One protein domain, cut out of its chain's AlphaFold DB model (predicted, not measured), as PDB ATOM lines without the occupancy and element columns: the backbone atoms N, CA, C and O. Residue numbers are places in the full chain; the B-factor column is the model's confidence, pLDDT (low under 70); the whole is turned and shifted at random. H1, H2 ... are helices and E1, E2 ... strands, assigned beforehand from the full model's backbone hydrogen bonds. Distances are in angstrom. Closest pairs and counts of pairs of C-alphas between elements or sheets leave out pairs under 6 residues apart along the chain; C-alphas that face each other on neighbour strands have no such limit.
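Overview. This is residues 112 to 224 of the 224 residues of an uncharacterized protein of Plesiocystis pacifica SIR-1 (UniProt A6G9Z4). Two antiparallel sheets stand face to face as a small sandwich: E1 E2 E3 E4 forms one layer and E5 E6 E7 the other, with their strands nearly aligned at 11 degrees. The short helix H2 covers the face of E5 E6 E7 that is turned away from the other sheet, and the very short H1 sits at the turn from E2 to E3. The printed part has 113 residues, with elements in the order E1 E2 H1 E3 E4 E5 E6 E7 H2; the class is mixed, helices and strands, and under half of the residues are in named elements. The whole is compact, with a radius of gyration of the C-alphas of 13.2 A and spans of 38 by 33 by 27 A.

Along the chain. E1 is residues 121 to 123, beginning at C-alpha 121 (-4.285, 20.877, 78.593). E2 is residues 133 to 137, 13.5 A long, and H1 is residues 139 to 142. E3, residues 143 to 147, is 13.1 A long, and E4, residues 152 to 156, is 11.0 A. E5, residues 159 to 164, is 14.2 A. E6, residues 178 to 184, is 16.6 A and begins at C-alpha 178 (-12.596, 33.983, 86.098). E7, residues 189 to 193, is 12.6 A. H2, residues 211 to 217, is 9.8 A and ends at C-alpha 217 (-25.453, 25.824, 91.647).

Arrangement. In the sheet E1 E2 E3 E4 the edge strands are E1 and E4. E1 and E2 form a hairpin, with N 122 and O 134 at 2.8 A. E2 and E3 are antiparallel at 165 degrees, with N 137 and O 143 at 2.8 A. The hairpin E3 and E4 has N 146 and O 154 at 2.9 A. The chain changes sheets at the tight link E4 to E5, and the best planes of the facing parts are 14 degrees apart. E5 E6 E7 is a meander, each strand the antiparallel neighbour of the one before, with N 163 and O 181 at 2.8 A and N 190 and O 182 at 2.8 A. H1 only grazes this sheet; its closest C-alphas to E5 are those of Gly 142 and Val 159, 4.6 A apart. H2 is on this sheet at a height of 9.5 A, over E6 and slantwise to the strands at 54 degrees on the local plane; its closest C-alphas to E6 are those of Leu 211 and Leu 183, 6.5 A apart. In H2 every O i to N i+4 pair is within hydrogen-bond range; H1 is too short for such a pair.

Size, cuts and confidence. The C-alphas farthest apart are those of Gln 139 and Tyr 224, 37.9 A. The printed part has no cut and ends at the chain's last residue, 224. The long links are E5 to E6, residues 165 to 177, and E7 to H2, residues 194 to 210. Mean pLDDT of the printed part is 92.8, and no printed residue is under 70.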
ATOM      1  N   ILE A 112       0.757  14.794  82.376       95.88
ATOM      2  CA  ILE A 112      -0.534  15.464  82.231       95.88
ATOM      3  C   ILE A 112      -1.689  14.488  82.435       95.88
ATOM      4  O   ILE A 112      -1.770  13.427  81.813       95.88
ATOM      5  N   ALA A 113      -2.651  14.911  83.251       93.12
ATOM      6  CA  ALA A 113      -3.889  14.192  83.485       93.12
ATOM      7  C   ALA A 113      -4.643  13.929  82.175       93.12
ATOM      8  O   ALA A 113      -4.738  14.787  81.295       93.12
ATOM      9  N   LYS A 114      -5.253  12.748  82.069       89.19
ATOM     10  CA  LYS A 114      -6.111  12.365  80.940       89.19
ATOM     11  C   LYS A 114      -7.587  12.494  81.319       89.19
ATOM     12  O   LYS A 114      -7.977  12.160  82.432       89.19
ATOM     13  N   ALA A 115      -8.425  12.929  80.381       78.44
ATOM     14  CA  ALA A 115      -9.880  12.778  80.446       78.44
ATOM     15  C   ALA A 115     -10.354  12.105  79.162       78.44
ATOM     16  O   ALA A 115     -10.056  12.589  78.071       78.44
ATOM     17  N   TYR A 116     -11.093  10.998  79.288       74.56
ATOM     18  CA  TYR A 116     -11.626  10.244  78.144       74.56
ATOM     19  C   TYR A 116     -10.553   9.957  77.074       74.56
ATOM     20  O   TYR A 116     -10.760  10.193  75.885       74.56
ATOM     21  N   SER A 117      -9.374   9.514  77.524       70.00
ATOM     22  CA  SER A 117      -8.199   9.211  76.690       70.00
ATOM     23  C   SER A 117      -7.543  10.402  75.970       70.00
ATOM     24  O   SER A 117      -6.670  10.183  75.137       70.00
ATOM     25  N   LYS A 118      -7.898  11.653  76.299       77.00
ATOM     26  CA  LYS A 118      -7.247  12.873  75.777       77.00
ATOM     27  C   LYS A 118      -6.481  13.609  76.871       77.00
ATOM     28  O   LYS A 118      -6.953  13.658  78.011       77.00
ATOM     29  N   MET A 119      -5.340  14.214  76.537       85.00
ATOM     30  CA  MET A 119      -4.551  14.964  77.516       85.00
ATOM     31  C   MET A 119      -5.248  16.278  77.875       85.00
ATOM     32  O   MET A 119      -5.718  17.038  77.017       85.00
ATOM     33  N   ARG A 120      -5.312  16.569  79.173       86.12
ATOM     34  CA  ARG A 120      -6.014  17.728  79.726       86.12
ATOM     35  C   ARG A 120      -5.096  18.934  79.846       86.12
ATOM     36  O   ARG A 120      -4.686  19.340  80.930       86.12
ATOM     37  N   TYR A 121      -4.824  19.527  78.693       93.38
ATOM     38  CA  TYR A 121      -4.285  20.877  78.593       93.38
ATOM     39  C   TYR A 121      -5.182  21.723  77.689       93.38
ATOM     40  O   TYR A 121      -5.712  21.259  76.666       93.38
ATOM     41  N   THR A 122      -5.376  22.982  78.058       94.62
ATOM     42  CA  THR A 122      -6.233  23.918  77.332       94.62
ATOM     43  C   THR A 122      -5.452  25.157  76.940       94.62
ATOM     44  O   THR A 122      -4.834  25.801  77.781       94.62
ATOM     45  N   LEU A 123      -5.518  25.502  75.653       94.94
ATOM     46  CA  LEU A 123      -5.002  26.766  75.135       94.94
ATOM     47  C   LEU A 123      -6.121  27.805  75.152       94.94
ATOM     48  O   LEU A 123      -7.260  27.502  74.782       94.94
ATOM     49  N   VAL A 124      -5.805  29.023  75.576       93.62
ATOM     50  CA  VAL A 124      -6.777  30.106  75.718       93.62
ATOM     51  C   VAL A 124      -6.640  31.074  74.553       93.62
ATOM     52  O   VAL A 124      -5.658  31.789  74.428       93.62
ATOM     53  N   ASN A 125      -7.658  31.149  73.702       90.19
ATOM     54  CA  ASN A 125      -7.591  31.917  72.455       90.19
ATOM     55  C   ASN A 125      -8.275  33.289  72.582       90.19
ATOM     56  O   ASN A 125      -9.157  33.626  71.792       90.19
ATOM     57  N   THR A 126      -7.937  34.081  73.604       89.00
ATOM     58  CA  THR A 126      -8.532  35.416  73.793       89.00
ATOM     59  C   THR A 126      -7.600  36.398  74.493       89.00
ATOM     60  O   THR A 126      -7.025  36.075  75.517       89.00
ATOM     61  N   ILE A 127      -7.548  37.644  74.008       90.06
ATOM     62  CA  ILE A 127      -6.776  38.747  74.620       90.06
ATOM     63  C   ILE A 127      -7.343  39.244  75.954       90.06
ATOM     64  O   ILE A 127      -6.807  40.164  76.568       90.06
ATOM     65  N   LYS A 128      -8.503  38.730  76.366       92.25
ATOM     66  CA  LYS A 128      -9.191  39.239  77.552       92.25
ATOM     67  C   LYS A 128      -8.496  38.816  78.847       92.25
ATOM     68  O   LYS A 128      -8.759  39.464  79.853       92.25
ATOM     69  N   THR A 129      -7.625  37.806  78.811       94.81
ATOM     70  CA  THR A 129      -6.847  37.263  79.939       94.81
ATOM     71  C   THR A 129      -5.348  37.418  79.687       94.81
ATOM     72  O   THR A 129      -4.927  37.650  78.559       94.81
ATOM     73  N   THR A 130      -4.545  37.305  80.744       94.50
ATOM     74  CA  THR A 130      -3.097  37.099  80.638       94.50
ATOM     75  C   THR A 130      -2.723  35.617  80.554       94.50
ATOM     76  O   THR A 130      -1.611  35.308  80.145       94.50
ATOM     77  N   ILE A 131      -3.637  34.708  80.916       96.56
ATOM     78  CA  ILE A 131      -3.414  33.262  80.906       96.56
ATOM     79  C   ILE A 131      -3.531  32.744  79.475       96.56
ATOM     80  O   ILE A 131      -4.579  32.870  78.842       96.56
ATOM     81  N   VAL A 132      -2.463  32.130  78.980       96.44
ATOM     82  CA  VAL A 132      -2.368  31.644  77.596       96.44
ATOM     83  C   VAL A 132      -2.632  30.147  77.493       96.44
ATOM     84  O   VAL A 132      -3.171  29.673  76.491       96.44
ATOM     85  N   ASN A 133      -2.303  29.396  78.543       96.69
ATOM     86  CA  ASN A 133      -2.598  27.977  78.645       96.69
ATOM     87  C   ASN A 133      -2.765  27.554  80.113       96.69
ATOM     88  O   ASN A 133      -2.317  28.246  81.032       96.69
ATOM     89  N   ALA A 134      -3.427  26.421  80.318       97.25
ATOM     90  CA  ALA A 134      -3.549  25.774  81.615       97.25
ATOM     91  C   ALA A 134      -3.601  24.254  81.454       97.25
ATOM     92  O   ALA A 134      -4.122  23.749  80.453       97.25
ATOM     93  N   ALA A 135      -3.083  23.532  82.438       96.81
ATOM     94  CA  ALA A 135      -3.040  22.079  82.439       96.81
ATOM     95  C   ALA A 135      -3.004  21.540  83.870       96.81
ATOM     96  O   ALA A 135      -2.697  22.263  84.819       96.81
ATOM     97  N   MET A 136      -3.306  20.254  84.005       95.56
ATOM     98  CA  MET A 136      -3.222  19.530  85.267       95.56
ATOM     99  C   MET A 136      -2.294  18.331  85.103       95.56
ATOM    100  O   MET A 136      -2.451  17.564  84.158       95.56
ATOM    101  N   SER A 137      -1.346  18.180  86.020       95.31
ATOM    102  CA  SER A 137      -0.480  17.012  86.172       95.31
ATOM    103  C   SER A 137      -1.103  16.027  87.157       95.31
ATOM    104  O   SER A 137      -1.800  16.456  88.078       95.31
ATOM    105  N   THR A 138      -0.841  14.728  87.004       92.31
ATOM    106  CA  THR A 138      -1.200  13.729  88.027       92.31
ATOM    107  C   THR A 138      -0.145  13.593  89.125       92.31
ATOM    108  O   THR A 138      -0.426  13.040  90.189       92.31
ATOM    109  N   GLN A 139       1.037  14.186  88.938       87.69
ATOM    110  CA  GLN A 139       2.055  14.272  89.983       87.69
ATOM    111  C   GLN A 139       1.665  15.250  91.096       87.69
ATOM    112  O   GLN A 139       0.807  16.115  90.927       87.69
ATOM    113  N   GLN A 140       2.350  15.115  92.240       79.25
ATOM    114  CA  GLN A 140       2.229  16.006  93.402       79.25
ATOM    115  C   GLN A 140       0.784  16.148  93.914       79.25
ATOM    116  O   GLN A 140       0.348  17.244  94.259       79.25
ATOM    117  N   ASN A 141       0.055  15.028  93.974       85.62
ATOM    118  CA  ASN A 141      -1.366  14.982  94.332       85.62
ATOM    119  C   ASN A 141      -2.223  15.885  93.430       85.62
ATOM    120  O   ASN A 141      -2.997  16.689  93.924       85.62
ATOM    121  N   GLY A 142      -2.063  15.828  92.108       91.69
ATOM    122  CA  GLY A 142      -2.848  16.687  91.221       91.69
ATOM    123  C   GLY A 142      -2.392  18.147  91.273       91.69
ATOM    124  O   GLY A 142      -2.982  18.978  91.966       91.69
ATOM    125  N   LEU A 143      -1.340  18.475  90.522       96.50
ATOM    126  CA  LEU A 143      -0.869  19.850  90.348       96.50
ATOM    127  C   LEU A 143      -1.562  20.501  89.144       96.50
ATOM    128  O   LEU A 143      -1.311  20.136  87.995       96.50
ATOM    129  N   PHE A 144      -2.387  21.517  89.382       97.19
ATOM    130  CA  PHE A 144      -2.891  22.411  88.341       97.19
ATOM    131  C   PHE A 144      -1.974  23.619  88.176       97.19
ATOM    132  O   PHE A 144      -1.611  24.269  89.158       97.19
ATOM    133  N   VAL A 145      -1.673  23.977  86.929       97.81
ATOM    134  CA  VAL A 145      -0.878  25.161  86.594       97.81
ATOM    135  C   VAL A 145      -1.544  25.946  85.469       97.81
ATOM    136  O   VAL A 145      -2.041  25.380  84.494       97.81
ATOM    137  N   ALA A 146      -1.531  27.272  85.597       97.69
ATOM    138  CA  ALA A 146      -1.864  28.203  84.527       97.69
ATOM    139  C   ALA A 146      -0.674  29.132  84.261       97.69
ATOM    140  O   ALA A 146      -0.040  29.633  85.196       97.69
ATOM    141  N   TRP A 147      -0.391  29.388  82.987       97.56
ATOM    142  CA  TRP A 147       0.750  30.190  82.548       97.56
ATOM    143  C   TRP A 147       0.300  31.442  81.815       97.56
ATOM    144  O   TRP A 147      -0.707  31.427  81.102       97.56
ATOM    145  N   ASP A 148       1.087  32.503  81.953       95.38
ATOM    146  CA  ASP A 148       1.113  33.580  80.972       95.38
ATOM    147  C   ASP A 148       2.097  33.250  79.836       95.38
ATOM    148  O   ASP A 148       2.490  32.101  79.634       95.38
ATOM    149  N   ASN A 149       2.488  34.253  79.055       90.75
ATOM    150  CA  ASN A 149       3.404  34.071  77.935       90.75
ATOM    151  C   ASN A 149       4.876  33.836  78.325       90.75
ATOM    152  O   ASN A 149       5.699  33.623  77.429       90.75
ATOM    153  N   THR A 150       5.226  33.899  79.609       89.19
ATOM    154  CA  THR A 150       6.601  33.801  80.115       89.19
ATOM    155  C   THR A 150       6.777  32.764  81.224       89.19
ATOM    156  O   THR A 150       7.784  32.053  81.219       89.19
ATOM    157  N   HIS A 151       5.845  32.650  82.173       94.38
ATOM    158  CA  HIS A 151       5.974  31.764  83.330       94.38
ATOM    159  C   HIS A 151       4.619  31.331  83.914       94.38
ATOM    160  O   HIS A 151       3.547  31.772  83.498       94.38
ATOM    161  N   ALA A 152       4.670  30.398  84.868       96.62
ATOM    162  CA  ALA A 152       3.496  29.968  85.620       96.62
ATOM    163  C   ALA A 152       3.011  31.116  86.514       96.62
ATOM    164  O   ALA A 152       3.767  31.599  87.354       96.62
ATOM    165  N   VAL A 153       1.752  31.520  86.360       97.06
ATOM    166  CA  VAL A 153       1.144  32.649  87.090       97.06
ATOM    167  C   VAL A 153       0.141  32.208  88.150       97.06
ATOM    168  O   VAL A 153      -0.243  32.997  89.009       97.06
ATOM    169  N   PHE A 154      -0.290  30.948  88.107       98.06
ATOM    170  CA  PHE A 154      -1.131  30.347  89.135       98.06
ATOM    171  C   PHE A 154      -0.840  28.852  89.243       98.06
ATOM    172  O   PHE A 154      -0.673  28.181  88.222       98.06
ATOM    173  N   GLN A 155      -0.796  28.343  90.474       97.25
ATOM    174  CA  GLN A 155      -0.590  26.930  90.779       97.25
ATOM    175  C   GLN A 155      -1.488  26.510  91.945       97.25
ATOM    176  O   GLN A 155      -1.678  27.282  92.886       97.25
ATOM    177  N   ALA A 156      -2.020  25.292  91.888       96.50
ATOM    178  CA  ALA A 156      -2.771  24.668  92.974       96.50
ATOM    179  C   ALA A 156      -2.441  23.173  93.049       96.50
ATOM    180  O   ALA A 156      -2.374  22.514  92.018       96.50
ATOM    181  N   ASN A 157      -2.257  22.657  94.266       95.75
ATOM    182  CA  ASN A 157      -2.046  21.231  94.549       95.75
ATOM    183  C   ASN A 157      -3.336  20.595  95.089       95.75
ATOM    184  O   ASN A 157      -4.258  21.329  95.457       95.75
ATOM    185  N   ASN A 158      -3.355  19.265  95.230       95.56
ATOM    186  CA  ASN A 158      -4.522  18.495  95.687       95.56
ATOM    187  C   ASN A 158      -5.735  18.767  94.795       95.56
ATOM    188  O   ASN A 158      -6.822  19.059  95.291       95.56
ATOM    189  N   VAL A 159      -5.516  18.816  93.480       95.38
ATOM    190  CA  VAL A 159      -6.558  19.092  92.492       95.38
ATOM    191  C   VAL A 159      -7.140  17.779  91.997       95.38
ATOM    192  O   VAL A 159      -6.424  16.953  91.440       95.38
ATOM    193  N   ALA A 160      -8.457  17.644  92.120       94.00
ATOM    194  CA  ALA A 160      -9.220  16.531  91.575       94.00
ATOM    195  C   ALA A 160      -9.632  16.788  90.116       94.00
ATOM    196  O   ALA A 160      -9.624  15.882  89.282       94.00
ATOM    197  N   ASP A 161     -10.017  18.029  89.795       94.44
ATOM    198  CA  ASP A 161     -10.545  18.384  88.476       94.44
ATOM    199  C   ASP A 161     -10.334  19.872  88.136       94.44
ATOM    200  O   ASP A 161     -10.191  20.719  89.017       94.44
ATOM    201  N   TYR A 162     -10.370  20.228  86.849       95.62
ATOM    202  CA  TYR A 162     -10.439  21.626  86.414       95.62
ATOM    203  C   TYR A 162     -11.330  21.826  85.180       95.62
ATOM    204  O   TYR A 162     -11.411  20.985  84.281       95.62
ATOM    205  N   LEU A 163     -11.966  22.995  85.102       94.31
ATOM    206  CA  LEU A 163     -12.867  23.397  84.027       94.31
ATOM    207  C   LEU A 163     -12.537  24.815  83.570       94.31
ATOM    208  O   LEU A 163     -12.529  25.752  84.365       94.31
ATOM    209  N   MET A 164     -12.340  24.996  82.266       94.19
ATOM    210  CA  MET A 164     -12.189  26.328  81.679       94.19
ATOM    211  C   MET A 164     -13.551  27.013  81.524       94.19
ATOM    212  O   MET A 164     -14.521  26.415  81.055       94.19
ATOM    213  N   ASN A 165     -13.622  28.292  81.887       94.62
ATOM    214  CA  ASN A 165     -14.836  29.089  81.798       94.62
ATOM    215  C   ASN A 165     -15.071  29.596  80.365       94.62
ATOM    216  O   ASN A 165     -14.448  30.559  79.914       94.62
ATOM    217  N   THR A 166     -16.031  28.998  79.664       91.06
ATOM    218  CA  THR A 166     -16.329  29.319  78.259       91.06
ATOM    219  C   THR A 166     -16.938  30.706  78.042       91.06
ATOM    220  O   THR A 166     -16.893  31.210  76.925       91.06
ATOM    221  N   CYS A 167     -17.505  31.344  79.071       91.38
ATOM    222  CA  CYS A 167     -18.065  32.700  78.975       91.38
ATOM    223  C   CYS A 167     -17.147  33.786  79.547       91.38
ATOM    224  O   CYS A 167     -17.573  34.938  79.701       91.38
ATOM    225  N   TYR A 168     -15.891  33.453  79.847       93.38
ATOM    226  CA  TYR A 168     -14.902  34.416  80.310       93.38
ATOM    227  C   TYR A 168     -14.855  35.678  79.430       93.38
ATOM    228  O   TYR A 168     -14.913  35.633  78.199       93.38
ATOM    229  N   GLY A 169     -14.765  36.840  80.073       91.38
ATOM    230  CA  GLY A 169     -14.680  38.134  79.408       91.38
ATOM    231  C   GLY A 169     -15.958  38.569  78.681       91.38
ATOM    232  O   GLY A 169     -15.922  39.550  77.931       91.38
ATOM    233  N   THR A 170     -17.080  37.866  78.863       92.31
ATOM    234  CA  THR A 170     -18.389  38.272  78.333       92.31
ATOM    235  C   THR A 170     -19.087  39.194  79.333       92.31
ATOM    236  O   THR A 170     -19.327  38.829  80.485       92.31
ATOM    237  N   LYS A 171     -19.391  40.428  78.916       90.19
ATOM    238  CA  LYS A 171     -20.100  41.406  79.757       90.19
ATOM    239  C   LYS A 171     -21.482  40.860  80.142       90.19
ATOM    240  O   LYS A 171     -22.111  40.198  79.328       90.19
ATOM    241  N   GLY A 172     -21.927  41.128  81.370       89.06
ATOM    242  CA  GLY A 172     -23.228  40.669  81.873       89.06
ATOM    243  C   GLY A 172     -23.258  39.216  82.348       89.06
ATOM    244  O   GLY A 172     -24.235  38.827  82.963       89.06
ATOM    245  N   LYS A 173     -22.197  38.420  82.136       91.50
ATOM    246  CA  LYS A 173     -22.138  37.032  82.621       91.50
ATOM    247  C   LYS A 173     -21.577  36.925  84.033       91.50
ATOM    248  O   LYS A 173     -20.562  37.555  84.353       91.50
ATOM    249  N   VAL A 174     -22.196  36.080  84.857       88.00
ATOM    250  CA  VAL A 174     -21.651  35.713  86.172       88.00
ATOM    251  C   VAL A 174     -20.269  35.081  85.962       88.00
ATOM    252  O   VAL A 174     -20.047  34.334  85.006       88.00
ATOM    253  N   TYR A 175     -19.321  35.402  86.843       91.38
ATOM    254  CA  TYR A 175     -17.938  34.914  86.797       91.38
ATOM    255  C   TYR A 175     -17.146  35.281  85.528       91.38
ATOM    256  O   TYR A 175     -16.120  34.665  85.245       91.38
ATOM    257  N   ASN A 176     -17.535  36.323  84.786       93.00
ATOM    258  CA  ASN A 176     -16.823  36.745  83.571       93.00
ATOM    259  C   ASN A 176     -15.358  37.187  83.778       93.00
ATOM    260  O   ASN A 176     -14.643  37.384  82.800       93.00
ATOM    261  N   THR A 177     -14.890  37.343  85.017       94.69
ATOM    262  CA  THR A 177     -13.489  37.654  85.346       94.69
ATOM    263  C   THR A 177     -12.642  36.417  85.658       94.69
ATOM    264  O   THR A 177     -11.416  36.532  85.751       94.69
ATOM    265  N   TYR A 178     -13.262  35.241  85.773       96.31
ATOM    266  CA  TYR A 178     -12.596  33.983  86.098       96.31
ATOM    267  C   TYR A 178     -12.471  33.117  84.850       96.31
ATOM    268  O   TYR A 178     -13.461  32.880  84.160       96.31
ATOM    269  N   VAL A 179     -11.252  32.688  84.534       96.19
ATOM    270  CA  VAL A 179     -10.940  31.938  83.307       96.19
ATOM    271  C   VAL A 179     -11.051  30.429  83.510       96.19
ATOM    272  O   VAL A 179     -11.292  29.702  82.550       96.19
ATOM    273  N   ALA A 180     -10.910  29.958  84.748       97.00
ATOM    274  CA  ALA A 180     -11.012  28.552  85.102       97.00
ATOM    275  C   ALA A 180     -11.576  28.374  86.515       97.00
ATOM    276  O   ALA A 180     -11.510  29.282  87.353       97.00
ATOM    277  N   PHE A 181     -12.098  27.181  86.762       97.50
ATOM    278  CA  PHE A 181     -12.530  26.683  88.059       97.50
ATOM    279  C   PHE A 181     -11.774  25.390  88.342       97.50
ATOM    280  O   PHE A 181     -11.697  24.528  87.468       97.50
ATOM    281  N   VAL A 182     -11.200  25.276  89.532       97.44
ATOM    282  CA  VAL A 182     -10.356  24.149  89.944       97.44
ATOM    283  C   VAL A 182     -10.999  23.511  91.164       97.44
ATOM    284  O   VAL A 182     -11.232  24.210  92.146       97.44
ATOM    285  N   LEU A 183     -11.318  22.226  91.089       97.50
ATOM    286  CA  LEU A 183     -11.862  21.442  92.190       97.50
ATOM    287  C   LEU A 183     -10.717  20.761  92.927       97.50
ATOM    288  O   LEU A 183      -9.943  20.026  92.315       97.50
ATOM    289  N   THR A 184     -10.615  21.008  94.222       96.75
ATOM    290  CA  THR A 184      -9.643  20.355  95.098       96.75
ATOM    291  C   THR A 184     -10.201  19.060  95.685       96.75
ATOM    292  O   THR A 184     -11.413  18.860  95.720       96.75
ATOM    293  N   ASP A 185      -9.323  18.190  96.181       94.44
ATOM    294  CA  ASP A 185      -9.682  16.896  96.785       94.44
ATOM    295  C   ASP A 185     -10.554  17.037  98.048       94.44
ATOM    296  O   ASP A 185     -11.261  16.106  98.428       94.44
ATOM    297  N   ASP A 186     -10.540  18.206  98.700       95.19
ATOM    298  CA  ASP A 186     -11.445  18.553  99.806       95.19
ATOM    299  C   ASP A 186     -12.784  19.149  99.328       95.19
ATOM    300  O   ASP A 186     -13.503  19.781 100.105       95.19
ATOM    301  N   ASN A 187     -13.122  18.941  98.051       97.00
ATOM    302  CA  ASN A 187     -14.351  19.380  97.394       97.00
ATOM    303  C   ASN A 187     -14.551  20.904  97.375       97.00
ATOM    304  O   ASN A 187     -15.675  21.380  97.212       97.00
ATOM    305  N   LYS A 188     -13.497  21.712  97.525       97.38
ATOM    306  CA  LYS A 188     -13.593  23.171  97.365       97.38
ATOM    307  C   LYS A 188     -13.302  23.585  95.933       97.38
ATOM    308  O   LYS A 188     -12.553  22.940  95.207       97.38
ATOM    309  N   VAL A 189     -13.878  24.713  95.523       98.06
ATOM    310  CA  VAL A 189     -13.624  25.278  94.192       98.06
ATOM    311  C   VAL A 189     -12.775  26.533  94.297       98.06
ATOM    312  O   VAL A 189     -13.170  27.529  94.906       98.06
ATOM    313  N   ILE A 190     -11.622  26.519  93.638       98.12
ATOM    314  CA  ILE A 190     -10.796  27.700  93.414       98.12
ATOM    315  C   ILE A 190     -11.221  28.362  92.104       98.12
ATOM    316  O   ILE A 190     -11.224  27.756  91.032       98.12
ATOM    317  N   LYS A 191     -11.572  29.642  92.187       97.56
ATOM    318  CA  LYS A 191     -11.971  30.491  91.063       97.56
ATOM    319  C   LYS A 191     -10.738  31.245  90.563       97.56
ATOM    320  O   LYS A 191     -10.281  32.186  91.219       97.56
ATOM    321  N   VAL A 192     -10.210  30.852  89.401       98.06
ATOM    322  CA  VAL A 192      -8.949  31.377  88.847       98.06
ATOM    323  C   VAL A 192      -9.197  32.645  88.038       98.06
ATOM    324  O   VAL A 192      -9.889  32.618  87.018       98.06
ATOM    325  N   LYS A 193      -8.642  33.780  88.469       96.94
ATOM    326  CA  LYS A 193      -8.838  35.073  87.793       96.94
ATOM    327  C   LYS A 193      -7.975  35.209  86.545       96.94
ATOM    328  O   LYS A 193      -6.772  35.002  86.582       96.94
ATOM    329  N   GLY A 194      -8.585  35.670  85.454       94.88
ATOM    330  CA  GLY A 194      -7.901  35.752  84.163       94.88
ATOM    331  C   GLY A 194      -6.916  36.919  84.004       94.88
ATOM    332  O   GLY A 194      -5.974  36.795  83.236       94.88
ATOM    333  N   LYS A 195      -7.125  38.067  84.663       93.81
ATOM    334  CA  LYS A 195      -6.232  39.251  84.550       93.81
ATOM    335  C   LYS A 195      -5.364  39.504  85.781       93.81
ATOM    336  O   LYS A 195      -4.467  40.334  85.739       93.81
ATOM    337  N   SER A 196      -5.694  38.837  86.879       94.69
ATOM    338  CA  SER A 196      -5.006  38.960  88.163       94.69
ATOM    339  C   SER A 196      -5.003  37.590  88.837       94.69
ATOM    340  O   SER A 196      -5.763  37.399  89.793       94.69
ATOM    341  N   PRO A 197      -4.272  36.601  88.286       94.69
ATOM    342  CA  PRO A 197      -4.273  35.231  88.797       94.69
ATOM    343  C   PRO A 197      -3.884  35.137  90.280       94.69
ATOM    344  O   PRO A 197      -4.402  34.281  90.995       94.69
ATOM    345  N   GLU A 198      -3.088  36.078  90.784       92.94
ATOM    346  CA  GLU A 198      -2.723  36.224  92.196       92.94
ATOM    347  C   GLU A 198      -3.908  36.581  93.111       92.94
ATOM    348  O   GLU A 198      -3.857  36.374  94.318       92.94
ATOM    349  N   LYS A 199      -5.007  37.094  92.541       95.50
ATOM    350  CA  LYS A 199      -6.263  37.420  93.241       95.50
ATOM    351  C   LYS A 199      -7.339  36.350  93.049       95.50
ATOM    352  O   LYS A 199      -8.531  36.660  93.189       95.50
ATOM    353  N   SER A 200      -6.943  35.146  92.642       96.88
ATOM    354  CA  SER A 200      -7.818  33.971  92.598       96.88
ATOM    355  C   SER A 200      -8.300  33.629  94.006       96.88
ATOM    356  O   SER A 200      -7.609  33.896  94.986       96.88
ATOM    357  N   VAL A 201      -9.516  33.099  94.122       96.25
ATOM    358  CA  VAL A 201     -10.180  32.928  95.425       96.25
ATOM    359  C   VAL A 201     -10.752  31.530  95.571       96.25
ATOM    360  O   VAL A 201     -11.303  30.983  94.619       96.25
ATOM    361  N   VAL A 202     -10.663  30.981  96.777       94.88
ATOM    362  CA  VAL A 202     -11.311  29.718  97.147       94.88
ATOM    363  C   VAL A 202     -12.750  29.999  97.570       94.88
ATOM    364  O   VAL A 202     -13.020  30.982  98.267       94.88
ATOM    365  N   ASP A 203     -13.687  29.159  97.144       92.19
ATOM    366  CA  ASP A 203     -15.033  29.134  97.707       92.19
ATOM    367  C   ASP A 203     -15.002  28.463  99.082       92.19
ATOM    368  O   ASP A 203     -15.050  27.246  99.203       92.19
ATOM    369  N   ASN A 204     -14.839  29.269 100.129       88.38
ATOM    370  CA  ASN A 204     -14.725  28.758 101.496       88.38
ATOM    371  C   ASN A 204     -16.078  28.429 102.140       88.38
ATOM    372  O   ASN A 204     -16.102  27.835 103.213       88.38
ATOM    373  N   ASN A 205     -17.185  28.837 101.519       89.19
ATOM    374  CA  ASN A 205     -18.515  28.716 102.115       89.19
ATOM    375  C   ASN A 205     -19.260  27.462 101.649       89.19
ATOM    376  O   ASN A 205     -20.285  27.129 102.232       89.19
ATOM    377  N   ASN A 206     -18.774  26.799 100.600       93.25
ATOM    378  CA  ASN A 206     -19.448  25.673  99.973       93.25
ATOM    379  C   ASN A 206     -18.440  24.604  99.554       93.25
ATOM    380  O   ASN A 206     -17.288  24.902  99.238       93.25
ATOM    381  N   THR A 207     -18.922  23.372  99.485       96.25
ATOM    382  CA  THR A 207     -18.224  22.240  98.879       96.25
ATOM    383  C   THR A 207     -19.053  21.698  97.724       96.25
ATOM    384  O   THR A 207     -20.276  21.826  97.742       96.25
ATOM    385  N   TYR A 208     -18.396  21.092  96.740       96.88
ATOM    386  CA  TYR A 208     -19.003  20.553  95.529       96.88
ATOM    387  C   TYR A 208     -18.366  19.204  95.205       96.88
ATOM    388  O   TYR A 208     -17.145  19.098  95.178       96.88
ATOM    389  N   GLU A 209     -19.167  18.188  94.911       96.06
ATOM    390  CA  GLU A 209     -18.686  16.862  94.496       96.06
ATOM    391  C   GLU A 209     -18.112  16.884  93.072       96.06
ATOM    392  O   GLU A 209     -17.351  16.006  92.673       96.06
ATOM    393  N   SER A 210     -18.492  17.882  92.267       96.19
ATOM    394  CA  SER A 210     -17.974  18.055  90.911       96.19
ATOM    395  C   SER A 210     -18.016  19.507  90.440       96.19
ATOM    396  O   SER A 210     -18.814  20.328  90.899       96.19
ATOM    397  N   LEU A 211     -17.224  19.824  89.410       94.88
ATOM    398  CA  LEU A 211     -17.311  21.126  88.738       94.88
ATOM    399  C   LEU A 211     -18.642  21.338  88.008       94.88
ATOM    400  O   LEU A 211     -19.032  22.480  87.765       94.88
ATOM    401  N   GLN A 212     -19.368  20.260  87.705       94.56
ATOM    402  CA  GLN A 212     -20.672  20.324  87.047       94.56
ATOM    403  C   GLN A 212     -21.754  20.750  88.034       94.56
ATOM    404  O   GLN A 212     -22.579  21.605  87.706       94.56
ATOM    405  N   GLU A 213     -21.688  20.230  89.257       95.31
ATOM    406  CA  GLU A 213     -22.504  20.699  90.371       95.31
ATOM    407  C   GLU A 213     -22.218  22.174  90.672       95.31
ATOM    408  O   GLU A 213     -23.145  22.987  90.674       95.31
ATOM    409  N   PHE A 214     -20.940  22.554  90.814       95.25
ATOM    410  CA  PHE A 214     -20.546  23.953  91.001       95.25
ATOM    411  C   PHE A 214     -21.137  24.854  89.911       95.25
ATOM    412  O   PHE A 214     -21.741  25.885  90.219       95.25
ATOM    413  N   LYS A 215     -20.995  24.455  88.639       93.06
ATOM    414  CA  LYS A 215     -21.488  25.203  87.477       93.06
ATOM    415  C   LYS A 215     -23.000  25.429  87.546       93.06
ATOM    416  O   LYS A 215     -23.453  26.538  87.257       93.06
ATOM    417  N   ALA A 216     -23.759  24.400  87.928       91.00
ATOM    418  CA  ALA A 216     -25.212  24.450  88.049       91.00
ATOM    419  C   ALA A 216     -25.662  25.322  89.234       91.00
ATOM    420  O   ALA A 216     -26.466  26.237  89.046       91.00
ATOM    421  N   ALA A 217     -25.100  25.098  90.425       91.69
ATOM    422  CA  ALA A 217     -25.453  25.824  91.647       91.69
ATOM    423  C   ALA A 217     -25.124  27.322  91.557       91.69
ATOM    424  O   ALA A 217     -25.894  28.170  92.007       91.69
ATOM    425  N   ASN A 218     -24.001  27.658  90.920       89.94
ATOM    426  CA  ASN A 218     -23.510  29.031  90.809       89.94
ATOM    427  C   ASN A 218     -23.900  29.721  89.500       89.94
ATOM    428  O   ASN A 218     -23.451  30.840  89.247       89.94
ATOM    429  N   LYS A 219     -24.721  29.069  88.665       87.25
ATOM    430  CA  LYS A 219     -25.217  29.615  87.394       87.25
ATOM    431  C   LYS A 219     -24.087  30.182  86.517       87.25
ATOM    432  O   LYS A 219     -24.174  31.271  85.952       87.25
ATOM    433  N   VAL A 220     -22.976  29.454  86.415       87.81
ATOM    434  CA  VAL A 220     -21.832  29.876  85.594       87.81
ATOM    435  C   VAL A 220     -22.298  30.069  84.147       87.81
ATOM    436  O   VAL A 220     -22.932  29.188  83.568       87.81
ATOM    437  N   CYS A 221     -21.960  31.218  83.558       87.44
ATOM    438  CA  CYS A 221     -22.394  31.647  82.223       87.44
ATOM    439  C   CYS A 221     -23.867  32.034  82.052       87.44
ATOM    440  O   CYS A 221     -24.303  32.236  80.913       87.44
ATOM    441  N   THR A 222     -24.612  32.245  83.136       85.25
ATOM    442  CA  THR A 222     -25.880  32.984  83.062       85.25
ATOM    443  C   THR A 222     -25.645  34.486  83.155       85.25
ATOM    444  O   THR A 222     -24.562  34.934  83.539       85.25
ATOM    445  N   ASP A 223     -26.652  35.265  82.770       83.88
ATOM    446  CA  ASP A 223     -26.649  36.713  82.977       83.88
ATOM    447  C   ASP A 223     -26.849  37.058  84.468       83.88
ATOM    448  O   ASP A 223     -27.441  36.253  85.199       83.88
ATOM    449  N   TYR A 224     -26.318  38.203  84.915       70.44
ATOM    450  CA  TYR A 224     -26.547  38.789  86.246       70.44
ATOM    451  C   TYR A 224     -27.292  40.119  86.173       70.44
ATOM    452  O   TYR A 224     -27.127  40.838  85.158       70.44
TER     453      TYR A 224